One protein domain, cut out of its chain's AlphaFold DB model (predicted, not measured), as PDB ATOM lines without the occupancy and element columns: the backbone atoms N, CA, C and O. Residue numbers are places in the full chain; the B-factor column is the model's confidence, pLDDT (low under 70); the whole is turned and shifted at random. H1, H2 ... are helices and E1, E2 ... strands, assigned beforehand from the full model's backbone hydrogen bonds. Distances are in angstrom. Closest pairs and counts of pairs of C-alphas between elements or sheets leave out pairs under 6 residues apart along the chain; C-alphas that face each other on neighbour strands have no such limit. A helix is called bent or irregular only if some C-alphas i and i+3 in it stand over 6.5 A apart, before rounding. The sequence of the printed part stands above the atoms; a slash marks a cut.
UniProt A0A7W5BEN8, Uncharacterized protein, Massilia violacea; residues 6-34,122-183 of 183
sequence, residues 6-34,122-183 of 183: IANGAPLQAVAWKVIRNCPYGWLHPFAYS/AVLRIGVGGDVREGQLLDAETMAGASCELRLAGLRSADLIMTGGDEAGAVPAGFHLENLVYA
ATOM      1  N   ILE A   6      16.343  -6.844  57.031       92.81
ATOM      2  CA  ILE A   6      17.225  -6.540  58.152       92.81
ATOM      3  C   ILE A   6      17.903  -7.845  58.557       92.81
ATOM      4  O   ILE A   6      17.230  -8.837  58.818       92.81
ATOM      5  N   ALA A   7      19.230  -7.848  58.599       93.06
ATOM      6  CA  ALA A   7      20.039  -8.970  59.043       93.06
ATOM      7  C   ALA A   7      20.784  -8.582  60.326       93.06
ATOM      8  O   ALA A   7      21.553  -7.623  60.326       93.06
ATOM      9  N   ASN A   8      20.562  -9.314  61.421       91.75
ATOM     10  CA  ASN A   8      21.175  -9.033  62.731       91.75
ATOM     11  C   ASN A   8      21.008  -7.563  63.190       91.75
ATOM     12  O   ASN A   8      21.932  -6.969  63.739       91.75
ATOM     13  N   GLY A   9      19.844  -6.962  62.926       89.06
ATOM     14  CA  GLY A   9      19.538  -5.575  63.301       89.06
ATOM     15  C   GLY A   9      20.069  -4.496  62.348       89.06
ATOM     16  O   GLY A   9      19.776  -3.324  62.560       89.06
ATOM     17  N   ALA A  10      20.794  -4.857  61.283       90.56
ATOM     18  CA  ALA A  10      21.283  -3.917  60.275       90.56
ATOM     19  C   ALA A  10      20.617  -4.146  58.902       90.56
ATOM     20  O   ALA A  10      20.340  -5.294  58.547       90.56
ATOM     21  N   PRO A  11      20.374  -3.096  58.095       90.31
ATOM     22  CA  PRO A  11      19.901  -3.261  56.724       90.31
ATOM     23  C   PRO A  11      20.877  -4.100  55.895       90.31
ATOM     24  O   PRO A  11      22.081  -3.844  55.871       90.31
ATOM     25  N   LEU A  12      20.348  -5.100  55.202       91.69
ATOM     26  CA  LEU A  12      21.099  -5.929  54.273       91.69
ATOM     27  C   LEU A  12      21.079  -5.306  52.873       91.69
ATOM     28  O   LEU A  12      20.125  -4.619  52.502       91.69
ATOM     29  N   GLN A  13      22.108  -5.591  52.071       91.25
ATOM     30  CA  GLN A  13      22.095  -5.248  50.652       91.25
ATOM     31  C   GLN A  13      20.880  -5.892  49.966       91.25
ATOM     32  O   GLN A  13      20.682  -7.107  50.044       91.25
ATOM     33  N   ALA A  14      20.068  -5.068  49.307       92.25
ATOM     34  CA  ALA A  14      18.835  -5.519  48.687       92.25
ATOM     35  C   ALA A  14      19.094  -6.312  47.400       92.25
ATOM     36  O   ALA A  14      20.047  -6.053  46.665       92.25
ATOM     37  N   VAL A  15      18.196  -7.248  47.102       93.12
ATOM     38  CA  VAL A  15      18.165  -7.979  45.833       93.12
ATOM     39  C   VAL A  15      17.030  -7.427  44.977       93.12
ATOM     40  O   VAL A  15      15.920  -7.226  45.469       93.12
ATOM     41  N   ALA A  16      17.284  -7.212  43.687       93.50
ATOM     42  CA  ALA A  16      16.277  -6.867  42.691       93.50
ATOM     43  C   ALA A  16      15.287  -8.029  42.500       93.50
ATOM     44  O   ALA A  16      15.408  -8.825  41.572       93.50
ATOM     45  N   TRP A  17      14.318  -8.150  43.404       91.38
ATOM     46  CA  TRP A  17      13.385  -9.276  43.454       91.38
ATOM     47  C   TRP A  17      12.495  -9.369  42.211       91.38
ATOM     48  O   TRP A  17      12.275 -10.459  41.688       91.38
ATOM     49  N   LYS A  18      12.007  -8.225  41.721       92.56
ATOM     50  CA  LYS A  18      11.201  -8.144  40.500       92.56
ATOM     51  C   LYS A  18      11.643  -6.959  39.656       92.56
ATOM     52  O   LYS A  18      11.698  -5.823  40.147       92.56
ATOM     53  N   VAL A  19      11.921  -7.221  38.382       93.25
ATOM     54  CA  VAL A  19      12.263  -6.191  37.392       93.25
ATOM     55  C   VAL A  19      11.239  -6.232  36.262       93.25
ATOM     56  O   VAL A  19      11.047  -7.267  35.624       93.25
ATOM     57  N   ILE A  20      10.572  -5.105  36.027       92.31
ATOM     58  CA  ILE A  20       9.652  -4.913  34.903       92.31
ATOM     59  C   ILE A  20      10.441  -4.195  33.812       92.31
ATOM     60  O   ILE A  20      11.071  -3.175  34.079       92.31
ATOM     61  N   ARG A  21      10.453  -4.757  32.603       90.75
ATOM     62  CA  ARG A  21      11.166  -4.207  31.442       90.75
ATOM     63  C   ARG A  21      10.208  -4.145  30.272       90.75
ATOM     64  O   ARG A  21       9.419  -5.070  30.106       90.75
ATOM     65  N   ASN A  22      10.331  -3.099  29.459       88.12
ATOM     66  CA  ASN A  22       9.604  -2.951  28.200       88.12
ATOM     67  C   ASN A  22       8.085  -3.153  28.356       88.12
ATOM     68  O   ASN A  22       7.488  -3.884  27.573       88.12
ATOM     69  N   CYS A  23       7.474  -2.549  29.384       89.69
ATOM     70  CA  CYS A  23       6.021  -2.529  29.557       89.69
ATOM     71  C   CYS A  23       5.473  -1.240  28.926       89.69
ATOM     72  O   CYS A  23       5.715  -0.169  29.487       89.69
ATOM     73  N   PRO A  24       4.796  -1.299  27.763       88.56
ATOM     74  CA  PRO A  24       4.286  -0.105  27.098       88.56
ATOM     75  C   PRO A  24       3.192   0.600  27.906       88.56
ATOM     76  O   PRO A  24       2.566   0.016  28.793       88.56
ATOM     77  N   TYR A  25       2.915   1.855  27.548       86.81
ATOM     78  CA  TYR A  25       1.807   2.607  28.131       86.81
ATOM     79  C   TYR A  25       0.467   1.881  27.921       86.81
ATOM     80  O   TYR A  25       0.166   1.412  26.822       86.81
ATOM     81  N   GLY A  26      -0.334   1.785  28.986       88.44
ATOM     82  CA  GLY A  26      -1.627   1.093  28.985       88.44
ATOM     83  C   GLY A  26      -1.544  -0.437  29.041       88.44
ATOM     84  O   GLY A  26      -2.582  -1.095  29.044       88.44
ATOM     85  N   TRP A  27      -0.340  -1.015  29.081       92.94
ATOM     86  CA  TRP A  27      -0.150  -2.455  29.243       92.94
ATOM     87  C   TRP A  27       0.036  -2.815  30.712       92.94
ATOM     88  O   TRP A  27       0.396  -1.989  31.548       92.94
ATOM     89  N   LEU A  28      -0.209  -4.086  31.009       94.31
ATOM     90  CA  LEU A  28      -0.188  -4.633  32.353       94.31
ATOM     91  C   LEU A  28       0.888  -5.706  32.483       94.31
ATOM     92  O   LEU A  28       1.063  -6.556  31.610       94.31
ATOM     93  N   HIS A  29       1.610  -5.663  33.603       94.75
ATOM     94  CA  HIS A  29       2.641  -6.637  33.944       94.75
ATOM     95  C   HIS A  29       2.279  -7.328  35.261       94.75
ATOM     96  O   HIS A  29       2.612  -6.816  36.334       94.75
ATOM     97  N   PRO A  30       1.598  -8.484  35.217       93.69
ATOM     98  CA  PRO A  30       1.171  -9.158  36.431       93.69
ATOM     99  C   PRO A  30       2.369  -9.708  37.214       93.69
ATOM    100  O   PRO A  30       3.331 -10.254  36.659       93.69
ATOM    101  N   PHE A  31       2.302  -9.598  38.538       91.81
ATOM    102  CA  PHE A  31       3.207 -10.285  39.448       91.81
ATOM    103  C   PHE A  31       2.494 -10.622  40.756       91.81
ATOM    104  O   PHE A  31       1.608  -9.894  41.193       91.81
ATOM    105  N   ALA A  32       2.890 -11.731  41.375       89.12
ATOM    106  CA  ALA A  32       2.421 -12.107  42.697       89.12
ATOM    107  C   ALA A  32       3.436 -11.657  43.749       89.12
ATOM    108  O   ALA A  32       4.644 -11.821  43.571       89.12
ATOM    109  N   TYR A  33       2.933 -11.102  44.847       86.06
ATOM    110  CA  TYR A  33       3.700 -10.843  46.055       86.06
ATOM    111  C   TYR A  33       3.205 -11.786  47.146       86.06
ATOM    112  O   TYR A  33       2.006 -11.858  47.408       86.06
ATOM    113  N   SER A  34       4.125 -12.510  47.775       84.56
ATOM    114  CA  SER A  34       3.816 -13.440  48.857       84.56
ATOM    115  C   SER A  34       4.704 -13.164  50.065       84.56
ATOM    116  O   SER A  34       5.831 -12.700  49.929       84.56
ATOM    117  N   ALA A 122       6.911  -6.085  55.864       84.50
ATOM    118  CA  ALA A 122       5.878  -6.233  54.828       84.50
ATOM    119  C   ALA A 122       5.805  -4.994  53.908       84.50
ATOM    120  O   ALA A 122       4.760  -4.359  53.737       84.50
ATOM    121  N   VAL A 123       6.960  -4.632  53.357       89.00
ATOM    122  CA  VAL A 123       7.232  -3.417  52.608       89.00
ATOM    123  C   VAL A 123       7.875  -3.788  51.279       89.00
ATOM    124  O   VAL A 123       8.854  -4.533  51.227       89.00
ATOM    125  N   LEU A 124       7.350  -3.217  50.201       91.44
ATOM    126  CA  LEU A 124       7.943  -3.273  48.875       91.44
ATOM    127  C   LEU A 124       8.483  -1.889  48.517       91.44
ATOM    128  O   LEU A 124       7.754  -0.904  48.597       91.44
ATOM    129  N   ARG A 125       9.749  -1.809  48.102       93.62
ATOM    130  CA  ARG A 125      10.333  -0.579  47.557       93.62
ATOM    131  C   ARG A 125      10.418  -0.643  46.041       93.62
ATOM    132  O   ARG A 125      10.834  -1.655  45.457       93.62
ATOM    133  N   ILE A 126      10.032   0.455  45.403       93.38
ATOM    134  CA  ILE A 126       9.998   0.602  43.952       93.38
ATOM    135  C   ILE A 126      10.693   1.887  43.501       93.38
ATOM    136  O   ILE A 126      10.698   2.904  44.191       93.38
ATOM    137  N   GLY A 127      11.322   1.790  42.335       91.19
ATOM    138  CA  GLY A 127      12.010   2.869  41.653       91.19
ATOM    139  C   GLY A 127      12.361   2.471  40.234       91.19
ATOM    140  O   GLY A 127      12.131   1.329  39.816       91.19
ATOM    141  N   VAL A 128      12.972   3.421  39.541       88.06
ATOM    142  CA  VAL A 128      13.543   3.250  38.207       88.06
ATOM    143  C   VAL A 128      15.061   3.164  38.342       88.06
ATOM    144  O   VAL A 128      15.656   3.880  39.143       88.06
ATOM    145  N   GLY A 129      15.685   2.274  37.577       84.62
ATOM    146  CA  GLY A 129      17.137   2.129  37.528       84.62
ATOM    147  C   GLY A 129      17.577   1.573  36.179       84.62
ATOM    148  O   GLY A 129      16.858   0.770  35.579       84.62
ATOM    149  N   GLY A 130      18.743   2.011  35.706       82.75
ATOM    150  CA  GLY A 130      19.359   1.506  34.478       82.75
ATOM    151  C   GLY A 130      19.996   0.131  34.685       82.75
ATOM    152  O   GLY A 130      20.520  -0.156  35.757       82.75
ATOM    153  N   ASP A 131      19.922  -0.732  33.668       86.00
ATOM    154  CA  ASP A 131      20.622  -2.027  33.589       86.00
ATOM    155  C   ASP A 131      20.431  -3.011  34.763       86.00
ATOM    156  O   ASP A 131      21.182  -3.980  34.913       86.00
ATOM    157  N   VAL A 132      19.372  -2.847  35.560       91.38
ATOM    158  CA  VAL A 132      19.062  -3.750  36.676       91.38
ATOM    159  C   VAL A 132      18.523  -5.089  36.163       91.38
ATOM    160  O   VAL A 132      17.596  -5.159  35.346       91.38
ATOM    161  N   ARG A 133      19.067  -6.194  36.680       92.75
ATOM    162  CA  ARG A 133      18.608  -7.561  36.389       92.75
ATOM    163  C   ARG A 133      17.914  -8.184  37.592       92.75
ATOM    164  O   ARG A 133      18.299  -7.963  38.733       92.75
ATOM    165  N   GLU A 134      16.893  -8.996  37.336       91.31
ATOM    166  CA  GLU A 134      16.221  -9.752  38.397       91.31
ATOM    167  C   GLU A 134      17.218 -10.688  39.103       91.31
ATOM    168  O   GLU A 134      18.021 -11.351  38.447       91.31
ATOM    169  N   GLY A 135      17.202 -10.700  40.437       89.69
ATOM    170  CA  GLY A 135      18.151 -11.439  41.275       89.69
ATOM    171  C   GLY A 135      19.509 -10.755  41.495       89.69
ATOM    172  O   GLY A 135      20.334 -11.280  42.244       89.69
ATOM    173  N   GLN A 136      19.759  -9.592  40.886       91.31
ATOM    174  CA  GLN A 136      20.983  -8.813  41.096       91.31
ATOM    175  C   GLN A 136      20.997  -8.154  42.483       91.31
ATOM    176  O   GLN A 136      19.974  -7.652  42.948       91.31
ATOM    177  N   LEU A 137      22.168  -8.110  43.124       90.94
ATOM    178  CA  LEU A 137      22.390  -7.274  44.306       90.94
ATOM    179  C   LEU A 137      22.439  -5.800  43.902       90.94
ATOM    180  O   LEU A 137      23.203  -5.425  43.016       90.94
ATOM    181  N   LEU A 138      21.633  -4.980  44.564       91.94
ATOM    182  CA  LEU A 138      21.528  -3.554  44.287       91.94
ATOM    183  C   LEU A 138      22.653  -2.789  44.987       91.94
ATOM    184  O   LEU A 138      22.964  -3.045  46.154       91.94
ATOM    185  N   ASP A 139      23.268  -1.846  44.281       89.69
ATOM    186  CA  ASP A 139      24.175  -0.872  44.882       89.69
ATOM    187  C   ASP A 139      23.401   0.234  45.622       89.69
ATOM    188  O   ASP A 139      22.169   0.317  45.586       89.69
ATOM    189  N   ALA A 140      24.135   1.069  46.360       86.06
ATOM    190  CA  ALA A 140      23.546   2.132  47.166       86.06
ATOM    191  C   ALA A 140      22.804   3.179  46.319       86.06
ATOM    192  O   ALA A 140      21.767   3.675  46.753       86.06
ATOM    193  N   GLU A 141      23.302   3.480  45.119       86.06
ATOM    194  CA  GLU A 141      22.711   4.461  44.206       86.06
ATOM    195  C   GLU A 141      21.350   3.982  43.688       86.06
ATOM    196  O   GLU A 141      20.343   4.679  43.824       86.06
ATOM    197  N   THR A 142      21.279   2.736  43.215       87.75
ATOM    198  CA  THR A 142      20.035   2.115  42.752       87.75
ATOM    199  C   THR A 142      19.012   2.005  43.884       87.75
ATOM    200  O   THR A 142      17.819   2.245  43.687       87.75
ATOM    201  N   MET A 143      19.456   1.667  45.101       87.12
ATOM    202  CA  MET A 143      18.573   1.636  46.273       87.12
ATOM    203  C   MET A 143      18.071   3.031  46.673       87.12
ATOM    204  O   MET A 143      16.931   3.150  47.131       87.12
ATOM    205  N   ALA A 144      18.887   4.075  46.516       84.38
ATOM    206  CA  ALA A 144      18.494   5.456  46.792       84.38
ATOM    207  C   ALA A 144      17.459   5.970  45.778       84.38
ATOM    208  O   ALA A 144      16.505   6.637  46.176       84.38
ATOM    209  N   GLY A 145      17.583   5.588  44.501       81.88
ATOM    210  CA  GLY A 145      16.604   5.911  43.453       81.88
ATOM    211  C   GLY A 145      15.234   5.239  43.633       81.88
ATOM    212  O   GLY A 145      14.231   5.707  43.097       81.88
ATOM    213  N   ALA A 146      15.151   4.167  44.429       82.81
ATOM    214  CA  ALA A 146      13.902   3.490  44.779       82.81
ATOM    215  C   ALA A 146      13.200   4.130  45.982       82.81
ATOM    216  O   ALA A 146      13.110   3.547  47.069       82.81
ATOM    217  N   SER A 147      12.736   5.360  45.798       79.44
ATOM    218  CA  SER A 147      12.189   6.204  46.863       79.44
ATOM    219  C   SER A 147      10.764   5.843  47.293       79.44
ATOM    220  O   SER A 147      10.380   6.174  48.414       79.44
ATOM    221  N   CYS A 148       9.982   5.149  46.458       91.06
ATOM    222  CA  CYS A 148       8.604   4.812  46.800       91.06
ATOM    223  C   CYS A 148       8.545   3.545  47.665       91.06
ATOM    224  O   CYS A 148       9.023   2.475  47.276       91.06
ATOM    225  N   GLU A 149       7.945   3.685  48.847       92.69
ATOM    226  CA  GLU A 149       7.677   2.611  49.798       92.69
ATOM    227  C   GLU A 149       6.187   2.251  49.774       92.69
ATOM    228  O   GLU A 149       5.330   3.100  50.014       92.69
ATOM    229  N   LEU A 150       5.878   0.977  49.537       91.44
ATOM    230  CA  LEU A 150       4.522   0.444  49.536       91.44
ATOM    231  C   LEU A 150       4.360  -0.545  50.689       91.44
ATOM    232  O   LEU A 150       5.057  -1.560  50.757       91.44
ATOM    233  N   ARG A 151       3.420  -0.268  51.595       89.56
ATOM    234  CA  ARG A 151       3.041  -1.189  52.675       89.56
ATOM    235  C   ARG A 151       1.946  -2.107  52.171       89.56
ATOM    236  O   ARG A 151       0.872  -1.642  51.814       89.56
ATOM    237  N   LEU A 152       2.236  -3.404  52.140       86.31
ATOM    238  CA  LEU A 152       1.347  -4.400  51.534       86.31
ATOM    239  C   LEU A 152       0.555  -5.206  52.572       86.31
ATOM    240  O   LEU A 152      -0.239  -6.072  52.214       86.31
ATOM    241  N   ALA A 153       0.760  -4.932  53.864       86.12
ATOM    242  CA  ALA A 153       0.028  -5.589  54.939       86.12
ATOM    243  C   ALA A 153      -1.487  -5.345  54.806       86.12
ATOM    244  O   ALA A 153      -1.932  -4.207  54.676       86.12
ATOM    245  N   GLY A 154      -2.270  -6.426  54.850       87.31
ATOM    246  CA  GLY A 154      -3.731  -6.383  54.743       87.31
ATOM    247  C   GLY A 154      -4.279  -6.288  53.316       87.31
ATOM    248  O   GLY A 154      -5.494  -6.341  53.148       87.31
ATOM    249  N   LEU A 155      -3.426  -6.185  52.289       90.06
ATOM    250  CA  LEU A 155      -3.863  -6.202  50.893       90.06
ATOM    251  C   LEU A 155      -3.922  -7.631  50.350       90.06
ATOM    252  O   LEU A 155      -2.980  -8.410  50.491       90.06
ATOM    253  N   ARG A 156      -5.025  -7.943  49.674       91.69
ATOM    254  CA  ARG A 156      -5.201  -9.145  48.857       91.69
ATOM    255  C   ARG A 156      -4.766  -8.906  47.411       91.69
ATOM    256  O   ARG A 156      -4.140  -9.781  46.819       91.69
ATOM    257  N   SER A 157      -5.097  -7.746  46.843       94.19
ATOM    258  CA  SER A 157      -4.670  -7.327  45.501       94.19
ATOM    259  C   SER A 157      -4.744  -5.809  45.344       94.19
ATOM    260  O   SER A 157      -5.476  -5.146  46.077       94.19
ATOM    261  N   ALA A 158      -3.989  -5.264  44.394       94.88
ATOM    262  CA  ALA A 158      -3.995  -3.851  44.032       94.88
ATOM    263  C   ALA A 158      -3.363  -3.671  42.648       94.88
ATOM    264  O   ALA A 158      -2.546  -4.503  42.239       94.88
ATOM    265  N   ASP A 159      -3.670  -2.557  41.994       95.25
ATOM    266  CA  ASP A 159      -2.965  -2.119  40.797       95.25
ATOM    267  C   ASP A 159      -1.842  -1.165  41.196       95.25
ATOM    268  O   ASP A 159      -2.058  -0.169  41.884       95.25
ATOM    269  N   LEU A 160      -0.621  -1.479  40.773       93.69
ATOM    270  CA  LEU A 160       0.529  -0.600  40.932       93.69
ATOM    271  C   LEU A 160       0.651   0.276  39.688       93.69
ATOM    272  O   LEU A 160       1.047  -0.204  38.623       93.69
ATOM    273  N   ILE A 161       0.330   1.555  39.841       93.81
ATOM    274  CA  ILE A 161       0.361   2.525  38.754       93.81
ATOM    275  C   ILE A 161       1.710   3.234  38.759       93.81
ATOM    276  O   ILE A 161       2.151   3.754  39.785       93.81
ATOM    277  N   MET A 162       2.358   3.248  37.596       90.81
ATOM    278  CA  MET A 162       3.532   4.067  37.321       90.81
ATOM    279  C   MET A 162       3.116   5.242  36.434       90.81
ATOM    280  O   MET A 162       2.457   5.049  35.413       90.81
ATOM    281  N   THR A 163       3.513   6.452  36.811       89.56
ATOM    282  CA  THR A 163       3.301   7.680  36.031       89.56
ATOM    283  C   THR A 163       4.641   8.355  35.742       89.56
ATOM    284  O   THR A 163       5.604   8.145  36.473       89.56
ATOM    285  N   GLY A 164       4.731   9.159  34.678       84.88
ATOM    286  CA  GLY A 164       5.989   9.812  34.281       84.88
ATOM    287  C   GLY A 164       7.061   8.832  33.780       84.88
ATOM    288  O   GLY A 164       6.749   7.712  33.375       84.88
ATOM    289  N   GLY A 165       8.328   9.257  33.807       74.50
ATOM    290  CA  GLY A 165       9.468   8.448  33.361       74.50
ATOM    291  C   GLY A 165       9.643   8.386  31.842       74.50
ATOM    292  O   GLY A 165      10.102   7.369  31.327       74.50
ATOM    293  N   ASP A 166       9.251   9.442  31.125       63.81
ATOM    294  CA  ASP A 166       9.456   9.543  29.683       63.81
ATOM    295  C   ASP A 166      10.947   9.657  29.315       63.81
ATOM    296  O   ASP A 166      11.759  10.194  30.068       63.81
ATOM    297  N   GLU A 167      11.322   9.159  28.129       58.66
ATOM    298  CA  GLU A 167      12.710   9.200  27.623       58.66
ATOM    299  C   GLU A 167      13.275  10.631  27.508       58.66
ATOM    300  O   GLU A 167      14.489  10.811  27.436       58.66
ATOM    301  N   ALA A 168      12.412  11.654  27.522       56.22
ATOM    302  CA  ALA A 168      12.791  13.065  27.473       56.22
ATOM    303  C   ALA A 168      13.102  13.685  28.853       56.22
ATOM    304  O   ALA A 168      13.495  14.850  28.913       56.22
ATOM    305  N   GLY A 169      12.948  12.936  29.954       54.88
ATOM    306  CA  GLY A 169      13.335  13.373  31.299       54.88
ATOM    307  C   GLY A 169      12.505  14.530  31.868       54.88
ATOM    308  O   GLY A 169      12.970  15.215  32.779       54.88
ATOM    309  N   ALA A 170      11.300  14.777  31.344       63.09
ATOM    310  CA  ALA A 170      10.498  15.940  31.719       63.09
ATOM    311  C   ALA A 170       9.731  15.729  33.034       63.09
ATOM    312  O   ALA A 170       9.487  16.691  33.764       63.09
ATOM    313  N   VAL A 171       9.371  14.480  33.364       75.44
ATOM    314  CA  VAL A 171       8.632  14.148  34.592       75.44
ATOM    315  C   VAL A 171       9.247  12.921  35.280       75.44
ATOM    316  O   VAL A 171       9.271  11.842  34.682       75.44
ATOM    317  N   PRO A 172       9.709  13.036  36.543       82.19
ATOM    318  CA  PRO A 172      10.183  11.890  37.317       82.19
ATOM    319  C   PRO A 172       9.123  10.792  37.428       82.19
ATOM    320  O   PRO A 172       7.930  11.081  37.524       82.19
ATOM    321  N   ALA A 173       9.557   9.533  37.461       87.19
ATOM    322  CA  ALA A 173       8.637   8.418  37.639       87.19
ATOM    323  C   ALA A 173       7.986   8.449  39.036       87.19
ATOM    324  O   ALA A 173       8.681   8.460  40.055       87.19
ATOM    325  N   GLY A 174       6.656   8.444  39.072       89.94
ATOM    326  CA  GLY A 174       5.835   8.312  40.271       89.94
ATOM    327  C   GLY A 174       5.221   6.918  40.375       89.94
ATOM    328  O   GLY A 174       4.966   6.271  39.360       89.94
ATOM    329  N   PHE A 175       4.973   6.464  41.605       92.88
ATOM    330  CA  PHE A 175       4.348   5.170  41.881       92.88
ATOM    331  C   PHE A 175       3.303   5.297  42.984       92.88
ATOM    332  O   PHE A 175       3.584   5.874  44.038       92.88
ATOM    333  N   HIS A 176       2.132   4.703  42.772       93.12
ATOM    334  CA  HIS A 176       1.071   4.605  43.773       93.12
ATOM    335  C   HIS A 176       0.201   3.367  43.532       93.12
ATOM    336  O   HIS A 176       0.316   2.699  42.505       93.12
ATOM    337  N   LEU A 177      -0.642   3.038  44.512       94.25
ATOM    338  CA  LEU A 177      -1.581   1.923  44.417       94.25
ATOM    339  C   LEU A 177      -2.994   2.430  44.117       94.25
ATOM    340  O   LEU A 177      -3.444   3.404  44.719       94.25
ATOM    341  N   GLU A 178      -3.701   1.716  43.250       95.81
ATOM    342  CA  GLU A 178      -5.124   1.889  42.951       95.81
ATOM    343  C   GLU A 178      -5.858   0.544  43.067       95.81
ATOM    344  O   GLU A 178      -5.237  -0.504  43.255       95.81
ATOM    345  N   ASN A 179      -7.195   0.570  42.989       95.69
ATOM    346  CA  ASN A 179      -8.049  -0.628  42.970       95.69
ATOM    347  C   ASN A 179      -7.735  -1.636  44.097       95.69
ATOM    348  O   ASN A 179      -7.662  -2.848  43.890       95.69
ATOM    349  N   LEU A 180      -7.524  -1.110  45.306       95.12
ATOM    350  CA  LEU A 180      -7.149  -1.873  46.496       95.12
ATOM    351  C   LEU A 180      -8.262  -2.852  46.900       95.12
ATOM    352  O   LEU A 180      -9.408  -2.459  47.119       95.12
ATOM    353  N   VAL A 181      -7.896  -4.115  47.092       96.00
ATOM    354  CA  VAL A 181      -8.744  -5.155  47.682       96.00
ATOM    355  C   VAL A 181      -8.069  -5.642  48.956       96.00
ATOM    356  O   VAL A 181      -6.917  -6.078  48.920       96.00
ATOM    357  N   TYR A 182      -8.785  -5.592  50.076       92.44
ATOM    358  CA  TYR A 182      -8.288  -6.039  51.378       92.44
ATOM    359  C   TYR A 182      -8.558  -7.536  51.607       92.44
ATOM    360  O   TYR A 182      -9.444  -8.118  50.973       92.44
ATOM    361  N   ALA A 183      -7.734  -8.156  52.454       83.19
ATOM    362  CA  ALA A 183      -7.818  -9.570  52.832       83.19
ATOM    363  C   ALA A 183      -8.858  -9.841  53.928       83.19
ATOM    364  O   ALA A 183      -9.060  -8.953  54.786       83.19
TER     365      ALA A 183
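This is residues 6 to 34 and 122 to 183 of the 183 residues of an uncharacterized protein of Massilia violacea (UniProt A0A7W5BEN8). Little regular structure: a long, bent two-stranded hairpin, E3 and E4, has a short strand pair, E1 and E2, beside it, while unnamed residues 13 to 34 run past one side and residues 7 to 12 stick out. The 91 printed residues include E1, H1, E2, E3 and E4 in chain order; both sheets are antiparallel. The class is mostly strand, with only 32 residues in named elements; the whole is compact, radius of gyration of the C-alphas 14.1 A, spanning 42 by 35 by 20 A.

E3, residues 155 to 163, measures 21.6 A from C-alpha 155 at (-3.863, -6.202, 50.893). E4, residues 174 to 182, measures 23.0 A and ends at (-8.288, -6.039, 51.378). E1 is residues 123 to 126, E2 148 to 151, H1 140 to 145.

E4 bends by 62 degrees at residue 179. N 159 and O 178 are 2.9 A apart in hairpin E3 and E4; N 124 and O 150, 2.9 A between E1 and E2. The closest C-alphas of E2 and E4, Cys 148 and Phe 175, are 6.5 A apart. H1 is apart from E3 and E4; its every O i to N i+4 pair is within hydrogen-bond range.

Residues 35 to 121 are cut out, a 9.6 A gap between C-alphas 34 and 122. E1 to H1 is a long link. Residues 166 to 170 have pLDDT under 70.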